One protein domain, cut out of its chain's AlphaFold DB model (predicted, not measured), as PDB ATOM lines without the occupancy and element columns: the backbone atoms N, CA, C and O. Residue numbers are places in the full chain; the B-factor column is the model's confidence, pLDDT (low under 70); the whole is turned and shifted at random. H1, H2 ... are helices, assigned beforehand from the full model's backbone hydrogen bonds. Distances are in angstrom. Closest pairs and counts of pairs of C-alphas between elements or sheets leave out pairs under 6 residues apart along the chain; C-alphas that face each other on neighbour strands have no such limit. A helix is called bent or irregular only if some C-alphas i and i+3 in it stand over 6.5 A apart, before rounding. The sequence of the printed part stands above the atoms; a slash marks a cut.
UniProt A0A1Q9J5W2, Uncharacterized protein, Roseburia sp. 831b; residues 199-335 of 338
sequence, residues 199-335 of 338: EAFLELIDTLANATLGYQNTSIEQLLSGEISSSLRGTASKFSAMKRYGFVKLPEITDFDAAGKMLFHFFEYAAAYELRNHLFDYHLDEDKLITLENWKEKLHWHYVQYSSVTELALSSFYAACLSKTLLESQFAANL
ATOM      1  N   GLU A 199     -29.278  94.169  68.113       88.38
ATOM      2  CA  GLU A 199     -29.538  92.991  67.271       88.38
ATOM      3  C   GLU A 199     -28.380  92.652  66.315       88.38
ATOM      4  O   GLU A 199     -28.059  91.482  66.124       88.38
ATOM      5  N   ALA A 200     -27.719  93.660  65.732       88.62
ATOM      6  CA  ALA A 200     -26.619  93.439  64.790       88.62
ATOM      7  C   ALA A 200     -25.375  92.853  65.475       88.62
ATOM      8  O   ALA A 200     -24.632  92.078  64.869       88.62
ATOM      9  N   PHE A 201     -25.149  93.212  66.740       86.56
ATOM     10  CA  PHE A 201     -24.085  92.626  67.540       86.56
ATOM     11  C   PHE A 201     -24.382  91.177  67.923       86.56
ATOM     12  O   PHE A 201     -23.508  90.325  67.761       86.56
ATOM     13  N   LEU A 202     -25.608  90.890  68.375       87.44
ATOM     14  CA  LEU A 202     -26.034  89.517  68.660       87.44
ATOM     15  C   LEU A 202     -25.870  88.636  67.414       87.44
ATOM     16  O   LEU A 202     -25.257  87.576  67.487       87.44
ATOM     17  N   GLU A 203     -26.281  89.125  66.239       92.06
ATOM     18  CA  GLU A 203     -26.095  88.399  64.977       92.06
ATOM     19  C   GLU A 203     -24.612  88.101  64.677       92.06
ATOM     20  O   GLU A 203     -24.277  86.995  64.240       92.06
ATOM     21  N   LEU A 204     -23.711  89.066  64.902       89.19
ATOM     22  CA  LEU A 204     -22.270  88.886  64.700       89.19
ATOM     23  C   LEU A 204     -21.713  87.765  65.589       89.19
ATOM     24  O   LEU A 204     -21.035  86.864  65.086       89.19
ATOM     25  N   ILE A 205     -21.993  87.811  66.891       88.44
ATOM     26  CA  ILE A 205     -21.450  86.845  67.849       88.44
ATOM     27  C   ILE A 205     -22.063  85.453  67.655       88.44
ATOM     28  O   ILE A 205     -21.314  84.473  67.610       88.44
ATOM     29  N   ASP A 206     -23.372  85.357  67.419       92.44
ATOM     30  CA  ASP A 206     -24.045  84.092  67.103       92.44
ATOM     31  C   ASP A 206     -23.443  83.444  65.859       92.44
ATOM     32  O   ASP A 206     -23.217  82.231  65.804       92.44
ATOM     33  N   THR A 207     -23.153  84.251  64.837       92.25
ATOM     34  CA  THR A 207     -22.541  83.746  63.607       92.25
ATOM     35  C   THR A 207     -21.138  83.206  63.876       92.25
ATOM     36  O   THR A 207     -20.782  82.154  63.344       92.25
ATOM     37  N   LEU A 208     -20.352  83.866  64.730       89.44
ATOM     38  CA  LEU A 208     -19.018  83.401  65.115       89.44
ATOM     39  C   LEU A 208     -19.058  82.109  65.941       89.44
ATOM     40  O   LEU A 208     -18.279  81.185  65.677       89.44
ATOM     41  N   ALA A 209     -19.981  82.011  66.896       92.31
ATOM     42  CA  ALA A 209     -20.200  80.801  67.682       92.31
ATOM     43  C   ALA A 209     -20.572  79.617  66.773       92.31
ATOM     44  O   ALA A 209     -19.936  78.560  66.814       92.31
ATOM     45  N   ASN A 210     -21.530  79.816  65.863       93.56
ATOM     46  CA  ASN A 210     -21.958  78.792  64.909       93.56
ATOM     47  C   ASN A 210     -20.858  78.404  63.909       93.56
ATOM     48  O   ASN A 210     -20.677  77.220  63.620       93.56
ATOM     49  N   ALA A 211     -20.088  79.371  63.403       91.31
ATOM     50  CA  ALA A 211     -18.957  79.096  62.519       91.31
ATOM     51  C   ALA A 211     -17.879  78.253  63.221       91.31
ATOM     52  O   ALA A 211     -17.325  77.334  62.614       91.31
ATOM     53  N   THR A 212     -17.640  78.505  64.513       91.69
ATOM     54  CA  THR A 212     -16.720  77.715  65.346       91.69
ATOM     55  C   THR A 212     -17.177  76.260  65.452       91.69
ATOM     56  O   THR A 212     -16.391  75.345  65.195       91.69
ATOM     57  N   LEU A 213     -18.453  76.036  65.779       92.12
ATOM     58  CA  LEU A 213     -19.043  74.694  65.859       92.12
ATOM     59  C   LEU A 213     -18.966  73.964  64.509       92.12
ATOM     60  O   LEU A 213     -18.551  72.805  64.446       92.12
ATOM     61  N   GLY A 214     -19.276  74.671  63.417       91.25
ATOM     62  CA  GLY A 214     -19.169  74.152  62.055       91.25
ATOM     63  C   GLY A 214     -17.739  73.766  61.667       91.25
ATOM     64  O   GLY A 214     -17.534  72.710  61.071       91.25
ATOM     65  N   TYR A 215     -16.739  74.567  62.052       89.44
ATOM     66  CA  TYR A 215     -15.325  74.256  61.822       89.44
ATOM     67  C   TYR A 215     -14.878  72.992  62.570       89.44
ATOM     68  O   TYR A 215     -14.162  72.165  62.006       89.44
ATOM     69  N   GLN A 216     -15.328  72.814  63.816       85.75
ATOM     70  CA  GLN A 216     -15.068  71.604  64.606       85.75
ATOM     71  C   GLN A 216     -15.903  70.395  64.152       85.75
ATOM     72  O   GLN A 216     -15.679  69.285  64.633       85.75
ATOM     73  N   ASN A 217     -16.845  70.591  63.221       90.88
ATOM     74  CA  ASN A 217     -17.787  69.575  62.757       90.88
ATOM     75  C   ASN A 217     -18.530  68.899  63.931       90.88
ATOM     76  O   ASN A 217     -18.657  67.674  63.973       90.88
ATOM     77  N   THR A 218     -18.983  69.715  64.888       90.81
ATOM     78  CA  THR A 218     -19.710  69.285  66.093       90.81
ATOM     79  C   THR A 218     -20.947  70.159  66.330       90.81
ATOM     80  O   THR A 218     -21.132  71.192  65.682       90.81
ATOM     81  N   SER A 219     -21.797  69.752  67.270       93.44
ATOM     82  CA  SER A 219     -22.949  70.514  67.757       93.44
ATOM     83  C   SER A 219     -22.961  70.566  69.285       93.44
ATOM     84  O   SER A 219     -22.303  69.770  69.956       93.44
ATOM     85  N   ILE A 220     -23.750  71.477  69.857       94.94
ATOM     86  CA  ILE A 220     -23.929  71.589  71.311       94.94
ATOM     87  C   ILE A 220     -24.410  70.260  71.916       94.94
ATOM     88  O   ILE A 220     -23.890  69.809  72.937       94.94
ATOM     89  N   GLU A 221     -25.340  69.567  71.257       92.19
ATOM     90  CA  GLU A 221     -25.862  68.274  71.706       92.19
ATOM     91  C   GLU A 221     -24.792  67.173  71.671       92.19
ATOM     92  O   GLU A 221     -24.701  66.352  72.591       92.19
ATOM     93  N   GLN A 222     -23.955  67.149  70.629       91.06
ATOM     94  CA  GLN A 222     -22.839  66.203  70.521       91.06
ATOM     95  C   GLN A 222     -21.795  66.458  71.617       91.06
ATOM     96  O   GLN A 222     -21.360  65.522  72.298       91.06
ATOM     97  N   LEU A 223     -21.482  67.732  71.870       90.38
ATOM     98  CA  LEU A 223     -20.577  68.145  72.937       90.38
ATOM     99  C   LEU A 223     -21.063  67.676  74.316       90.38
ATOM    100  O   LEU A 223     -20.310  67.022  75.049       90.38
ATOM    101  N   LEU A 224     -22.329  67.947  74.649       89.56
ATOM    102  CA  LEU A 224     -22.925  67.588  75.939       89.56
ATOM    103  C   LEU A 224     -23.090  66.075  76.131       89.56
ATOM    104  O   LEU A 224     -22.866  65.566  77.230       89.56
ATOM    105  N   SER A 225     -23.464  65.344  75.079       84.38
ATOM    106  CA  SER A 225     -23.750  63.904  75.167       84.38
ATOM    107  C   SER A 225     -22.509  63.027  75.361       84.38
ATOM    108  O   SER A 225     -22.632  61.894  75.835       84.38
ATOM    109  N   GLY A 226     -21.302  63.520  75.059       77.94
ATOM    110  CA  GLY A 226     -20.101  62.717  75.298       77.94
ATOM    111  C   GLY A 226     -18.751  63.377  75.051       77.94
ATOM    112  O   GLY A 226     -17.789  63.001  75.730       77.94
ATOM    113  N   GLU A 227     -18.638  64.341  74.136       78.62
ATOM    114  CA  GLU A 227     -17.324  64.868  73.730       78.62
ATOM    115  C   GLU A 227     -16.655  65.710  74.819       78.62
ATOM    116  O   GLU A 227     -15.443  65.615  75.018       78.62
ATOM    117  N   ILE A 228     -17.425  66.466  75.608       80.19
ATOM    118  CA  ILE A 228     -16.874  67.183  76.766       80.19
ATOM    119  C   ILE A 228     -16.351  66.175  77.790       80.19
ATOM    120  O   ILE A 228     -15.208  66.249  78.241       80.19
ATOM    121  N   SER A 229     -17.160  65.166  78.119       74.62
ATOM    122  CA  SER A 229     -16.775  64.124  79.073       74.62
ATOM    123  C   SER A 229     -15.521  63.357  78.642       74.62
ATOM    124  O   SER A 229     -14.687  63.027  79.490       74.62
ATOM    125  N   SER A 230     -15.366  63.059  77.350       74.38
ATOM    126  CA  SER A 230     -14.178  62.384  76.821       74.38
ATOM    127  C   SER A 230     -12.953  63.307  76.836       74.38
ATOM    128  O   SER A 230     -11.894  62.894  77.324       74.38
ATOM    129  N   SER A 231     -13.118  64.567  76.427       70.31
ATOM    130  CA  SER A 231     -12.072  65.600  76.418       70.31
ATOM    131  C   SER A 231     -11.516  65.869  77.813       70.31
ATOM    132  O   SER A 231     -10.302  65.935  78.003       70.31
ATOM    133  N   LEU A 232     -12.383  65.914  78.829       68.31
ATOM    134  CA  LEU A 232     -11.979  66.065  80.227       68.31
ATOM    135  C   LEU A 232     -11.197  64.846  80.753       68.31
ATOM    136  O   LEU A 232     -10.257  64.998  81.539       68.31
ATOM    137  N   ARG A 233     -11.548  63.627  80.318       65.44
ATOM    138  CA  ARG A 233     -10.951  62.366  80.806       65.44
ATOM    139  C   ARG A 233      -9.627  62.006  80.126       65.44
ATOM    140  O   ARG A 233      -8.804  61.341  80.764       65.44
ATOM    141  N   GLY A 234      -9.393  62.461  78.896       63.47
ATOM    142  CA  GLY A 234      -8.230  62.108  78.075       63.47
ATOM    143  C   GLY A 234      -6.857  62.389  78.707       63.47
ATOM    144  O   GLY A 234      -6.708  63.175  79.649       63.47
ATOM    145  N   THR A 235      -5.817  61.728  78.194       56.34
ATOM    146  CA  THR A 235      -4.407  61.976  78.564       56.34
ATOM    147  C   THR A 235      -3.896  63.317  78.035       56.34
ATOM    148  O   THR A 235      -3.059  63.930  78.688       56.34
ATOM    149  N   ALA A 236      -4.463  63.804  76.927       58.69
ATOM    150  CA  ALA A 236      -4.248  65.144  76.374       58.69
ATOM    151  C   ALA A 236      -5.263  66.191  76.889       58.69
ATOM    152  O   ALA A 236      -5.370  67.275  76.326       58.69
ATOM    153  N   SER A 237      -6.023  65.877  77.948       65.38
ATOM    154  CA  SER A 237      -6.968  66.821  78.558       65.38
ATOM    155  C   SER A 237      -6.244  68.085  79.024       65.38
ATOM    156  O   SER A 237      -5.226  68.002  79.721       65.38
ATOM    157  N   LYS A 238      -6.808  69.258  78.729       64.94
ATOM    158  CA  LYS A 238      -6.345  70.551  79.270       64.94
ATOM    159  C   LYS A 238      -6.401  70.610  80.797       64.94
ATOM    160  O   LYS A 238      -5.626  71.313  81.433       64.94
ATOM    161  N   PHE A 239      -7.243  69.771  81.390       67.12
ATOM    162  CA  PHE A 239      -7.388  69.595  82.832       67.12
ATOM    163  C   PHE A 239      -6.450  68.525  83.403       67.12
ATOM    164  O   PHE A 239      -6.541  68.170  84.578       67.12
ATOM    165  N   SER A 240      -5.524  67.990  82.601       73.94
ATOM    166  CA  SER A 240      -4.549  66.988  83.048       73.94
ATOM    167  C   SER A 240      -3.727  67.465  84.249       73.94
ATOM    168  O   SER A 240      -3.473  66.670  85.155       73.94
ATOM    169  N   ALA A 241      -3.391  68.758  84.317       75.81
ATOM    170  CA  ALA A 241      -2.733  69.358  85.476       75.81
ATOM    171  C   ALA A 241      -3.613  69.305  86.740       75.81
ATOM    172  O   ALA A 241      -3.110  68.989  87.820       75.81
ATOM    173  N   MET A 242      -4.929  69.514  86.607       75.81
ATOM    174  CA  MET A 242      -5.877  69.454  87.729       75.81
ATOM    175  C   MET A 242      -6.016  68.047  88.319       75.81
ATOM    176  O   MET A 242      -6.341  67.903  89.495       75.81
ATOM    177  N   LYS A 243      -5.708  66.986  87.554       78.25
ATOM    178  CA  LYS A 243      -5.740  65.602  88.065       78.25
ATOM    179  C   LYS A 243      -4.832  65.413  89.285       78.25
ATOM    180  O   LYS A 243      -5.167  64.625  90.163       78.25
ATOM    181  N   ARG A 244      -3.725  66.163  89.379       80.94
ATOM    182  CA  ARG A 244      -2.812  66.127  90.538       80.94
ATOM    183  C   ARG A 244      -3.404  66.743  91.807       80.94
ATOM    184  O   ARG A 244      -2.925  66.432  92.890       80.94
ATOM    185  N   TYR A 245      -4.442  67.565  91.671       83.19
ATOM    186  CA  TYR A 245      -5.120  68.257  92.767       83.19
ATOM    187  C   TYR A 245      -6.525  67.695  93.046       83.19
ATOM    188  O   TYR A 245      -7.298  68.317  93.763       83.19
ATOM    189  N   GLY A 246      -6.858  66.513  92.506       76.19
ATOM    190  CA  GLY A 246      -8.124  65.833  92.804       76.19
ATOM    191  C   GLY A 246      -9.292  66.184  91.876       76.19
ATOM    192  O   GLY A 246     -10.418  66.257  92.351       76.19
ATOM    193  N   PHE A 247      -9.028  66.378  90.574       75.19
ATOM    194  CA  PHE A 247     -10.022  66.621  89.508       75.19
ATOM    195  C   PHE A 247     -11.410  66.002  89.770       75.19
ATOM    196  O   PHE A 247     -11.548  64.781  89.913       75.19
ATOM    197  N   VAL A 248     -12.439  66.850  89.740       76.88
ATOM    198  CA  VAL A 248     -13.841  66.466  89.933       76.88
ATOM    199  C   VAL A 248     -14.501  66.270  88.570       76.88
ATOM    200  O   VAL A 248     -14.330  67.073  87.657       76.88
ATOM    201  N   LYS A 249     -15.243  65.178  88.381       75.88
ATOM    202  CA  LYS A 249     -16.002  64.986  87.134       75.88
ATOM    203  C   LYS A 249     -17.151  65.992  87.068       75.88
ATOM    204  O   LYS A 249     -17.644  66.409  88.110       75.88
ATOM    205  N   LEU A 250     -17.593  66.326  85.855       78.06
ATOM    206  CA  LEU A 250     -18.832  67.084  85.687       78.06
ATOM    207  C   LEU A 250     -19.977  66.412  86.458       78.06
ATOM    208  O   LEU A 250     -20.051  65.174  86.441       78.06
ATOM    209  N   PRO A 251     -20.847  67.202  87.115       77.69
ATOM    210  CA  PRO A 251     -22.095  66.682  87.648       77.69
ATOM    211  C   PRO A 251     -22.934  66.076  86.517       77.69
ATOM    212  O   PRO A 251     -22.741  66.382  85.337       77.69
ATOM    213  N   GLU A 252     -23.851  65.180  86.875       81.62
ATOM    214  CA  GLU A 252     -24.803  64.638  85.909       81.62
ATOM    215  C   GLU A 252     -25.678  65.774  85.368       81.62
ATOM    216  O   GLU A 252     -26.309  66.500  86.134       81.62
ATOM    217  N   ILE A 253     -25.682  65.941  84.045       83.50
ATOM    218  CA  ILE A 253     -26.521  66.932  83.374       83.50
ATOM    219  C   ILE A 253     -27.926  66.346  83.286       83.50
ATOM    220  O   ILE A 253     -28.174  65.421  82.515       83.50
ATOM    221  N   THR A 254     -28.830  66.865  84.108       83.69
ATOM    222  CA  THR A 254     -30.235  66.440  84.154       83.69
ATOM    223  C   THR A 254     -31.119  67.254  83.212       83.69
ATOM    224  O   THR A 254     -32.082  66.720  82.668       83.69
ATOM    225  N   ASP A 255     -30.762  68.518  82.980       88.56
ATOM    226  CA  ASP A 255     -31.429  69.427  82.050       88.56
ATOM    227  C   ASP A 255     -30.486  69.776  80.891       88.56
ATOM    228  O   ASP A 255     -29.603  70.631  81.002       88.56
ATOM    229  N   PHE A 256     -30.651  69.062  79.775       89.12
ATOM    230  CA  PHE A 256     -29.838  69.255  78.576       89.12
ATOM    231  C   PHE A 256     -30.158  70.556  77.835       89.12
ATOM    232  O   PHE A 256     -29.273  71.074  77.159       89.12
ATOM    233  N   ASP A 257     -31.373  71.095  77.961       90.81
ATOM    234  CA  ASP A 257     -31.752  72.350  77.305       90.81
ATOM    235  C   ASP A 257     -31.068  73.531  77.999       90.81
ATOM    236  O   ASP A 257     -30.363  74.311  77.358       90.81
ATOM    237  N   ALA A 258     -31.170  73.600  79.331       88.88
ATOM    238  CA  ALA A 258     -30.483  74.620  80.119       88.88
ATOM    239  C   ALA A 258     -28.955  74.532  79.963       88.88
ATOM    240  O   ALA A 258     -28.283  75.547  79.766       88.88
ATOM    241  N   ALA A 259     -28.393  73.318  79.994       91.25
ATOM    242  CA  ALA A 259     -26.964  73.116  79.762       91.25
ATOM    243  C   ALA A 259     -26.541  73.488  78.331       91.25
ATOM    244  O   ALA A 259     -25.449  74.022  78.145       91.25
ATOM    245  N   GLY A 260     -27.393  73.236  77.334       93.88
ATOM    246  CA  GLY A 260     -27.151  73.601  75.938       93.88
ATOM    247  C   GLY A 260     -27.078  75.106  75.743       93.88
ATOM    248  O   GLY A 260     -26.104  75.597  75.175       93.88
ATOM    249  N   LYS A 261     -28.048  75.836  76.300       92.19
ATOM    250  CA  LYS A 261     -28.055  77.306  76.300       92.19
ATOM    251  C   LYS A 261     -26.819  77.871  76.987       92.19
ATOM    252  O   LYS A 261     -26.136  78.711  76.415       92.19
ATOM    253  N   MET A 262     -26.475  77.346  78.166       91.69
ATOM    254  CA  MET A 262     -25.277  77.772  78.893       91.69
ATOM    255  C   MET A 262     -23.995  77.517  78.087       91.69
ATOM    256  O   MET A 262     -23.122  78.378  78.025       91.69
ATOM    257  N   LEU A 263     -23.866  76.343  77.459       94.12
ATOM    258  CA  LEU A 263     -22.697  76.026  76.641       94.12
ATOM    259  C   LEU A 263     -22.597  76.948  75.424       94.12
ATOM    260  O   LEU A 263     -21.510  77.448  75.145       94.12
ATOM    261  N   PHE A 264     -23.706  77.182  74.719       94.31
ATOM    262  CA  PHE A 264     -23.728  78.079  73.566       94.31
ATOM    263  C   PHE A 264     -23.348  79.509  73.963       94.31
ATOM    264  O   PHE A 264     -22.496  80.107  73.312       94.31
ATOM    265  N   HIS A 265     -23.840  79.992  75.106       90.56
ATOM    266  CA  HIS A 265     -23.447  81.294  75.637       90.56
ATOM    267  C   HIS A 265     -21.938  81.398  75.908       90.56
ATOM    268  O   HIS A 265     -21.311  82.421  75.642       90.56
ATOM    269  N   PHE A 266     -21.291  80.319  76.358       91.81
ATOM    270  CA  PHE A 266     -19.831  80.310  76.484       91.81
ATOM    271  C   PHE A 266     -19.097  80.319  75.137       91.81
ATOM    272  O   PHE A 266     -17.975  80.825  75.078       91.81
ATOM    273  N   PHE A 267     -19.694  79.797  74.061       93.06
ATOM    274  CA  PHE A 267     -19.152  79.959  72.707       93.06
ATOM    275  C   PHE A 267     -19.282  81.402  72.217       93.06
ATOM    276  O   PHE A 267     -18.304  81.931  71.691       93.06
ATOM    277  N   GLU A 268     -20.434  82.041  72.424       89.88
ATOM    278  CA  GLU A 268     -20.645  83.469  72.139       89.88
ATOM    279  C   GLU A 268     -19.604  84.326  72.873       89.88
ATOM    280  O   GLU A 268     -18.878  85.116  72.266       89.88
ATOM    281  N   TYR A 269     -19.459  84.089  74.179       86.94
ATOM    282  CA  TYR A 269     -18.496  84.771  75.034       86.94
ATOM    283  C   TYR A 269     -17.057  84.609  74.540       86.94
ATOM    284  O   TYR A 269     -16.321  85.583  74.362       86.94
ATOM    285  N   ALA A 270     -16.646  83.364  74.294       88.69
ATOM    286  CA  ALA A 270     -15.296  83.064  73.850       88.69
ATOM    287  C   ALA A 270     -15.006  83.657  72.464       88.69
ATOM    288  O   ALA A 270     -13.898  84.136  72.226       88.69
ATOM    289  N   ALA A 271     -15.998  83.673  71.571       88.00
ATOM    290  CA  ALA A 271     -15.886  84.288  70.256       88.00
ATOM    291  C   ALA A 271     -15.727  85.809  70.350       88.00
ATOM    292  O   ALA A 271     -14.865  86.368  69.672       88.00
ATOM    293  N   ALA A 272     -16.500  86.475  71.212       84.06
ATOM    294  CA  ALA A 272     -16.379  87.912  71.449       84.06
ATOM    295  C   ALA A 272     -14.998  88.281  72.017       84.06
ATOM    296  O   ALA A 272     -14.375  89.243  71.567       84.06
ATOM    297  N   TYR A 273     -14.490  87.489  72.965       82.75
ATOM    298  CA  TYR A 273     -13.172  87.708  73.560       82.75
ATOM    299  C   TYR A 273     -12.032  87.500  72.554       82.75
ATOM    300  O   TYR A 273     -11.098  88.299  72.487       82.75
ATOM    301  N   GLU A 274     -12.123  86.450  71.739       84.56
ATOM    302  CA  GLU A 274     -11.149  86.183  70.682       84.56
ATOM    303  C   GLU A 274     -11.154  87.296  69.629       84.56
ATOM    304  O   GLU A 274     -10.100  87.804  69.243       84.56
ATOM    305  N   LEU A 275     -12.347  87.731  69.219       82.19
ATOM    306  CA  LEU A 275     -12.525  88.842  68.296       82.19
ATOM    307  C   LEU A 275     -11.890  90.128  68.854       82.19
ATOM    308  O   LEU A 275     -11.150  90.800  68.137       82.19
ATOM    309  N   ARG A 276     -12.104  90.441  70.139       79.94
ATOM    310  CA  ARG A 276     -11.474  91.581  70.828       79.94
ATOM    311  C   ARG A 276      -9.951  91.533  70.759       79.94
ATOM    312  O   ARG A 276      -9.327  92.544  70.450       79.94
ATOM    313  N   ASN A 277      -9.353  90.378  71.046       78.25
ATOM    314  CA  ASN A 277      -7.895  90.242  71.087       78.25
ATOM    315  C   ASN A 277      -7.237  90.462  69.719       78.25
ATOM    316  O   ASN A 277      -6.084  90.876  69.670       78.25
ATOM    317  N   HIS A 278      -7.961  90.209  68.626       76.94
ATOM    318  CA  HIS A 278      -7.418  90.277  67.269       76.94
ATOM    319  C   HIS A 278      -7.903  91.474  66.445       76.94
ATOM    320  O   HIS A 278      -7.267  91.824  65.452       76.94
ATOM    321  N   LEU A 279      -8.985  92.150  66.850       73.94
ATOM    322  CA  LEU A 279      -9.491  93.332  66.147       73.94
ATOM    323  C   LEU A 279      -8.499  94.491  66.159       73.94
ATOM    324  O   LEU A 279      -8.399  95.188  65.155       73.94
ATOM    325  N   PHE A 280      -7.778  94.726  67.256       66.94
ATOM    326  CA  PHE A 280      -6.812  95.826  67.305       66.94
ATOM    327  C   PHE A 280      -5.681  95.627  66.291       66.94
ATOM    328  O   PHE A 280      -5.421  96.512  65.474       66.94
ATOM    329  N   ASP A 281      -5.078  94.437  66.288       66.38
ATOM    330  CA  ASP A 281      -4.029  94.064  65.335       66.38
ATOM    331  C   ASP A 281      -4.549  94.150  63.888       66.38
ATOM    332  O   ASP A 281      -3.880  94.695  63.014       66.38
ATOM    333  N   TYR A 282      -5.795  93.725  63.648       67.62
ATOM    334  CA  TYR A 282      -6.440  93.829  62.338       67.62
ATOM    335  C   TYR A 282      -6.554  95.277  61.831       67.62
ATOM    336  O   TYR A 282      -6.223  95.559  60.676       67.62
ATOM    337  N   HIS A 283      -7.020  96.203  62.676       67.56
ATOM    338  CA  HIS A 283      -7.185  97.608  62.289       67.56
ATOM    339  C   HIS A 283      -5.850  98.268  61.937       67.56
ATOM    340  O   HIS A 283      -5.807  99.118  61.046       67.56
ATOM    341  N   LEU A 284      -4.775  97.872  62.619       64.12
ATOM    342  CA  LEU A 284      -3.432  98.378  62.361       64.12
ATOM    343  C   LEU A 284      -2.814  97.792  61.087       64.12
ATOM    344  O   LEU A 284      -2.155  98.525  60.348       64.12
ATOM    345  N   ASP A 285      -3.031  96.503  60.818       63.41
ATOM    346  CA  ASP A 285      -2.374  95.798  59.715       63.41
ATOM    347  C   ASP A 285      -3.068  95.999  58.358       63.41
ATOM    348  O   ASP A 285      -2.397  96.056  57.324       63.41
ATOM    349  N   GLU A 286      -4.404  96.105  58.326       63.69
ATOM    350  CA  GLU A 286      -5.167  96.144  57.068       63.69
ATOM    351  C   GLU A 286      -5.677  97.535  56.645       63.69
ATOM    352  O   GLU A 286      -6.187  97.652  55.528       63.69
ATOM    353  N   ASP A 287      -5.557  98.574  57.485       63.09
ATOM    354  CA  ASP A 287      -6.140  99.921  57.266       63.09
ATOM    355  C   ASP A 287      -7.636  99.860  56.869       63.09
ATOM    356  O   ASP A 287      -8.151 100.607  56.031       63.09
ATOM    357  N   LYS A 288      -8.356  98.887  57.443       69.19
ATOM    358  CA  LYS A 288      -9.785  98.650  57.219       69.19
ATOM    359  C   LYS A 288     -10.513  98.641  58.551       69.19
ATOM    360  O   LYS A 288     -10.237  97.826  59.419       69.19
ATOM    361  N   LEU A 289     -11.510  99.512  58.670       76.38
ATOM    362  CA  LEU A 289     -12.428  99.525  59.806       76.38
ATOM    363  C   LEU A 289     -13.496  98.431  59.648       76.38
ATOM    364  O   LEU A 289     -14.266  98.465  58.672       76.38
ATOM    365  N   ILE A 290     -13.550  97.495  60.602       78.12
ATOM    366  CA  ILE A 290     -14.668  96.551  60.758       78.12
ATOM    367  C   ILE A 290     -15.737  97.213  61.622       78.12
ATOM    368  O   ILE A 290     -15.459  97.695  62.714       78.12
ATOM    369  N   THR A 291     -16.970  97.226  61.129       82.19
ATOM    370  CA  THR A 291     -18.141  97.769  61.827       82.19
ATOM    371  C   THR A 291     -19.278  96.753  61.810       82.19
ATOM    372  O   THR A 291     -19.272  95.810  61.016       82.19
ATOM    373  N   LEU A 292     -20.307  96.978  62.630       84.88
ATOM    374  CA  LEU A 292     -21.516  96.143  62.648       84.88
ATOM    375  C   LEU A 292     -22.283  96.140  61.315       84.88
ATOM    376  O   LEU A 292     -23.076  95.240  61.061       84.88
ATOM    377  N   GLU A 293     -22.022  97.105  60.437       85.25
ATOM    378  CA  GLU A 293     -22.659  97.192  59.120       85.25
ATOM    379  C   GLU A 293     -21.897  96.418  58.036       85.25
ATOM    380  O   GLU A 293     -22.484  96.033  57.029       85.25
ATOM    381  N   ASN A 294     -20.589  96.199  58.214       85.38
ATOM    382  CA  ASN A 294     -19.718  95.677  57.154       85.38
ATOM    383  C   ASN A 294     -18.992  94.371  57.513       85.38
ATOM    384  O   ASN A 294     -18.282  93.819  56.667       85.38
ATOM    385  N   TRP A 295     -19.163  93.861  58.738       85.25
ATOM    386  CA  TRP A 295     -18.425  92.698  59.233       85.25
ATOM    387  C   TRP A 295     -18.612  91.458  58.352       85.25
ATOM    388  O   TRP A 295     -17.648  90.744  58.117       85.25
ATOM    389  N   LYS A 296     -19.798  91.239  57.770       86.00
ATOM    390  CA  LYS A 296     -20.058  90.088  56.880       86.00
ATOM    391  C   LYS A 296     -19.175  90.082  55.630       86.00
ATOM    392  O   LYS A 296     -18.886  89.022  55.083       86.00
ATOM    393  N   GLU A 297     -18.770  91.260  55.167       82.19
ATOM    394  CA  GLU A 297     -17.951  91.428  53.966       82.19
ATOM    395  C   GLU A 297     -16.458  91.514  54.297       82.19
ATOM    396  O   GLU A 297     -15.625  91.029  53.529       82.19
ATOM    397  N   LYS A 298     -16.118  92.153  55.424       76.81
ATOM    398  CA  LYS A 298     -14.737  92.509  55.775       76.81
ATOM    399  C   LYS A 298     -14.077  91.581  56.787       76.81
ATOM    400  O   LYS A 298     -12.854  91.462  56.769       76.81
ATOM    401  N   LEU A 299     -14.846  90.937  57.663       76.44
ATOM    402  CA  LEU A 299     -14.297  90.011  58.646       76.44
ATOM    403  C   LEU A 299     -13.957  88.697  57.941       76.44
ATOM    404  O   LEU A 299     -14.831  87.906  57.583       76.44
ATOM    405  N   HIS A 300     -12.666  88.461  57.723       69.81
ATOM    406  CA  HIS A 300     -12.205  87.172  57.229       69.81
ATOM    407  C   HIS A 300     -12.023  86.191  58.392       69.81
ATOM    408  O   HIS A 300     -11.347  86.452  59.381       69.81
ATOM    409  N   TRP A 301     -12.641  85.027  58.251       65.56
ATOM    410  CA  TRP A 301     -12.838  84.043  59.313       65.56
ATOM    411  C   TRP A 301     -11.566  83.368  59.851       65.56
ATOM    412  O   TRP A 301     -11.627  82.699  60.874       65.56
ATOM    413  N   HIS A 302     -10.412  83.524  59.192       63.00
ATOM    414  CA  HIS A 302      -9.128  83.009  59.689       63.00
ATOM    415  C   HIS A 302      -8.513  83.861  60.810       63.00
ATOM    416  O   HIS A 302      -7.496  83.459  61.369       63.00
ATOM    417  N   TYR A 303      -9.116  85.008  61.141       61.97
ATOM    418  CA  TYR A 303      -8.691  85.883  62.241       61.97
ATOM    419  C   TYR A 303      -9.323  85.538  63.593       61.97
ATOM    420  O   TYR A 303      -8.872  86.034  64.619       61.97
ATOM    421  N   VAL A 304     -10.332  84.666  63.606       71.38
ATOM    422  CA  VAL A 304     -10.856  84.069  64.836       71.38
ATOM    423  C   VAL A 304     -10.268  82.675  64.946       71.38
ATOM    424  O   VAL A 304     -10.515  81.815  64.095       71.38
ATOM    425  N   GLN A 305      -9.460  82.427  65.977       84.62
ATOM    426  CA  GLN A 305      -8.903  81.096  66.174       84.62
ATOM    427  C   GLN A 305      -9.983  80.198  66.775       84.62
ATOM    428  O   GLN A 305     -10.159  80.116  67.988       84.62
ATOM    429  N   TYR A 306     -10.707  79.481  65.915       86.94
ATOM    430  CA  TYR A 306     -11.786  78.579  66.328       86.94
ATOM    431  C   TYR A 306     -11.366  77.550  67.381       86.94
ATOM    432  O   TYR A 306     -12.181  77.135  68.208       86.94
ATOM    433  N   SER A 307     -10.094  77.142  67.381       85.56
ATOM    434  CA  SER A 307      -9.531  76.329  68.458       85.56
ATOM    435  C   SER A 307      -9.553  77.071  69.794       85.56
ATOM    436  O   SER A 307     -10.085  76.528  70.752       85.56
ATOM    437  N   SER A 308      -9.062  78.310  69.863       87.31
ATOM    438  CA  SER A 308      -9.044  79.120  71.090       87.31
ATOM    439  C   SER A 308     -10.455  79.353  71.630       87.31
ATOM    440  O   SER A 308     -10.694  79.142  72.819       87.31
ATOM    441  N   VAL A 309     -11.410  79.667  70.744       89.75
ATOM    442  CA  VAL A 309     -12.831  79.825  71.100       89.75
ATOM    443  C   VAL A 309     -13.386  78.546  71.724       89.75
ATOM    444  O   VAL A 309     -13.920  78.575  72.831       89.75
ATOM    445  N   THR A 310     -13.215  77.405  71.047       89.31
ATOM    446  CA  THR A 310     -13.700  76.103  71.538       89.31
ATOM    447  C   THR A 310     -13.094  75.782  72.900       89.31
ATOM    448  O   THR A 310     -13.779  75.361  73.828       89.31
ATOM    449  N   GLU A 311     -11.791  75.984  73.046       87.06
ATOM    450  CA  GLU A 311     -11.070  75.640  74.260       87.06
ATOM    451  C   GLU A 311     -11.494  76.494  75.455       87.06
ATOM    452  O   GLU A 311     -11.707  75.945  76.539       87.06
ATOM    453  N   LEU A 312     -11.646  77.805  75.253       87.56
ATOM    454  CA  LEU A 312     -12.151  78.714  76.271       87.56
ATOM    455  C   LEU A 312     -13.588  78.339  76.643       87.56
ATOM    456  O   LEU A 312     -13.836  78.073  77.817       87.56
ATOM    457  N   ALA A 313     -14.482  78.184  75.662       91.31
ATOM    458  CA  ALA A 313     -15.890  77.856  75.888       91.31
ATOM    459  C   ALA A 313     -16.074  76.567  76.704       91.31
ATOM    460  O   ALA A 313     -16.766  76.556  77.723       91.31
ATOM    461  N   LEU A 314     -15.393  75.482  76.314       89.25
ATOM    462  CA  LEU A 314     -15.464  74.210  77.038       89.25
ATOM    463  C   LEU A 314     -14.885  74.316  78.453       89.25
ATOM    464  O   LEU A 314     -15.378  73.662  79.377       89.25
ATOM    465  N   SER A 315     -13.830  75.117  78.630       86.06
ATOM    466  CA  SER A 315     -13.214  75.288  79.940       86.06
ATOM    467  C   SER A 315     -14.072  76.107  80.901       86.06
ATOM    468  O   SER A 315     -14.245  75.699  82.054       86.06
ATOM    469  N   SER A 316     -14.678  77.184  80.401       88.69
ATOM    470  CA  SER A 316     -15.623  78.025  81.129       88.69
ATOM    471  C   SER A 316     -16.886  77.249  81.487       88.69
ATOM    472  O   SER A 316     -17.299  77.275  82.642       88.69
ATOM    473  N   PHE A 317     -17.427  76.450  80.560       91.44
ATOM    474  CA  PHE A 317     -18.569  75.575  80.832       91.44
ATOM    475  C   PHE A 317     -18.290  74.606  81.987       91.44
ATOM    476  O   PHE A 317     -19.089  74.487  82.917       91.44
ATOM    477  N   TYR A 318     -17.129  73.944  81.972       86.81
ATOM    478  CA  TYR A 318     -16.734  73.048  83.057       86.81
ATOM    479  C   TYR A 318     -16.614  73.776  84.404       86.81
ATOM    480  O   TYR A 318     -17.138  73.295  85.413       86.81
ATOM    481  N   ALA A 319     -15.951  74.936  84.420       87.19
ATOM    482  CA  ALA A 319     -15.802  75.749  85.622       87.19
ATOM    483  C   ALA A 319     -17.161  76.229  86.159       87.19
ATOM    484  O   ALA A 319     -17.400  76.146  87.363       87.19
ATOM    485  N   ALA A 320     -18.073  76.644  85.278       90.06
ATOM    486  CA  ALA A 320     -19.415  77.090  85.630       90.06
ATOM    487  C   ALA A 320     -20.259  75.965  86.243       90.06
ATOM    488  O   ALA A 320     -20.862  76.163  87.298       90.06
ATOM    489  N   CYS A 321     -20.241  74.759  85.659       89.56
ATOM    490  CA  CYS A 321     -20.925  73.598  86.236       89.56
ATOM    491  C   CYS A 321     -20.446  73.297  87.664       89.56
ATOM    492  O   CYS A 321     -21.262  73.035  88.546       89.56
ATOM    493  N   LEU A 322     -19.131  73.340  87.905       87.94
ATOM    494  CA  LEU A 322     -18.579  73.115  89.243       87.94
ATOM    495  C   LEU A 322     -18.898  74.260  90.209       87.94
ATOM    496  O   LEU A 322     -19.270  73.999  91.352       87.94
ATOM    497  N   SER A 323     -18.771  75.506  89.751       89.56
ATOM    498  CA  SER A 323     -19.104  76.704  90.525       89.56
ATOM    499  C   SER A 323     -20.547  76.644  91.025       89.56
ATOM    500  O   SER A 323     -20.792  76.800  92.217       89.56
ATOM    501  N   LYS A 324     -21.487  76.277  90.147       91.12
ATOM    502  CA  LYS A 324     -22.902  76.083  90.480       91.12
ATOM    503  C   LYS A 324     -23.111  75.049  91.593       91.12
ATOM    504  O   LYS A 324     -23.804  75.340  92.562       91.12
ATOM    505  N   THR A 325     -22.461  73.884  91.523       90.56
ATOM    506  CA  THR A 325     -22.547  72.862  92.589       90.56
ATOM    507  C   THR A 325     -21.963  73.345  93.922       90.56
ATOM    508  O   THR A 325     -22.510  73.052  94.991       90.56
ATOM    509  N   LEU A 326     -20.846  74.078  93.886       91.81
ATOM    510  CA  LEU A 326     -20.235  74.648  95.090       91.81
ATOM    511  C   LEU A 326     -21.133  75.719  95.714       91.81
ATOM    512  O   LEU A 326     -21.326  75.723  96.929       91.81
ATOM    513  N   LEU A 327     -21.720  76.578  94.883       94.81
ATOM    514  CA  LEU A 327     -22.625  77.636  95.306       94.81
ATOM    515  C   LEU A 327     -23.912  77.068  95.917       94.81
ATOM    516  O   LEU A 327     -24.317  77.513  96.989       94.81
ATOM    517  N   GLU A 328     -24.506  76.040  95.305       94.88
ATOM    518  CA  GLU A 328     -25.667  75.329  95.858       94.88
ATOM    519  C   GLU A 328     -25.344  74.723  97.231       94.88
ATOM    520  O   GLU A 328     -26.119  74.838  98.184       94.88
ATOM    521  N   SER A 329     -24.158  74.121  97.360       95.00
ATOM    522  CA  SER A 329     -23.690  73.541  98.620       95.00
ATOM    523  C   SER A 329     -23.489  74.606  99.702       95.00
ATOM    524  O   SER A 329     -23.892  74.397 100.848       95.00
ATOM    525  N   GLN A 330     -22.907  75.758  99.349       96.50
ATOM    526  CA  GLN A 330     -22.746  76.890 100.264       96.50
ATOM    527  C   GLN A 330     -24.103  77.457 100.691       96.50
ATOM    528  O   GLN A 330     -24.332  77.641 101.884       96.50
ATOM    529  N   PHE A 331     -25.031  77.649  99.754       97.69
ATOM    530  CA  PHE A 331     -26.387  78.100 100.057       97.69
ATOM    531  C   PHE A 331     -27.114  77.130 101.001       97.69
ATOM    532  O   PHE A 331     -27.692  77.539 102.010       97.69
ATOM    533  N   ALA A 332     -27.022  75.824 100.741       97.50
ATOM    534  CA  ALA A 332     -27.580  74.804 101.619       97.50
ATOM    535  C   ALA A 332     -26.969  74.839 103.031       97.50
ATOM    536  O   ALA A 332     -27.677  74.559 104.000       97.50
ATOM    537  N   ALA A 333     -25.681  75.173 103.158       97.31
ATOM    538  CA  ALA A 333     -25.026  75.371 104.445       97.31
ATOM    539  C   ALA A 333     -25.488  76.663 105.139       97.31
ATOM    540  O   ALA A 333     -25.714  76.634 106.347       97.31
ATOM    541  N   ASN A 334     -25.702  77.758 104.396       97.25
ATOM    542  CA  ASN A 334     -26.269  78.994 104.943       97.25
ATOM    543  C   ASN A 334     -27.629  78.726 105.598       97.25
ATOM    544  O   ASN A 334     -27.834  79.108 106.744       97.25
ATOM    545  N   LEU A 335     -28.520  77.994 104.919       97.12
ATOM    546  CA  LEU A 335     -29.843  77.659 105.457       97.12
ATOM    547  C   LEU A 335     -29.800  76.799 106.728       97.12
ATOM    548  O   LEU A 335     -30.723  76.871 107.526       97.12
TER     549      LEU A 335
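Overview. This is residues 199 to 335 of the 338 residues of an uncharacterized protein of Roseburia sp. 831b (UniProt A0A1Q9J5W2). Two long helices, H4 and H6, cross as a lopsided X, H6 through its residues 308 to 317, and H1 packs crosswise on both near the crossing. H2 packs on the first turns of H4, the small helices H3 and H5 touch no helix, and the last residues of H6, 326 to 335, stick out. The printed part has 137 residues, with six named helices in the order H1 to H6 and no named strand; the class is all helix. It is only just loose, close to compact, with a radius of gyration of the C-alphas of 17.4 A, and spans 54 by 36 by 25 A, only just elongated.

Along the chain. The longest helix by residues, H4, holds residues 256 to 286 and measures 42.4 A, from C-alpha 256 at (-29.838, 69.255, 78.576). It has a kink of 40 degrees near residue 280 and is only just irregular, with C-alphas 277 and 280 6.8 A apart. H6, residues 306 to 335, measures 43.1 A and ends with C-alpha 335 at (-29.843, 77.659, 105.457). H1, residues 199 to 216, measures 26.0 A and begins with C-alpha 199 at (-29.538, 92.991, 67.271). H2, residues 220 to 233, measures 18.5 A and is irregular, with C-alphas 225 and 228 7.8 A apart. H3 is residues 242 to 245, 5.2 A long, and H5 is residues 295 to 298, 5.1 A long.

Arrangement. H4 is the hub, touching three helices, and the helix packing is mostly crossed, with no touching pair at a shallow tilt. H4 and H6 touch at a steep tilt of 47 degrees, opposite ways; their closest C-alphas, of Phe 266 and Ala 313, are 4.7 A apart. H1 touches H4 with residues 205 to 209 alone, about perpendicular at 80 degrees, closest at the C-alphas of Ala 209 and Phe 267, 5.2 A. H1 touches H6 with residues 212 to 216 alone, only just about perpendicular at 73 degrees, closest at the C-alphas of Thr 212 and Tyr 306, 5.1 A. H2 touches H4 with residues 220 to 224 alone, about perpendicular at 81 degrees, closest at the C-alphas of Ile 220 and Gly 260, 6.0 A. H5 and H1 are close but not clearly touching, with the C-alphas of Leu 204 and Trp 295 7.7 A apart. H3 is apart from H6. Every O i to N i+4 pair is within hydrogen-bond range in H1 and H6, against 8 of 10 in H2 and 25 of 27 in H4; H3 and H5 are too short for such a pair.

Size, cuts and confidence. The C-alphas farthest apart, of Asp 287 and Leu 335, are 58.1 A apart. The printed part has no cut and no long link. Mean pLDDT of the printed part is 83.3, and residues 232 to 239, 280 to 288 and 300 to 303 are under 70.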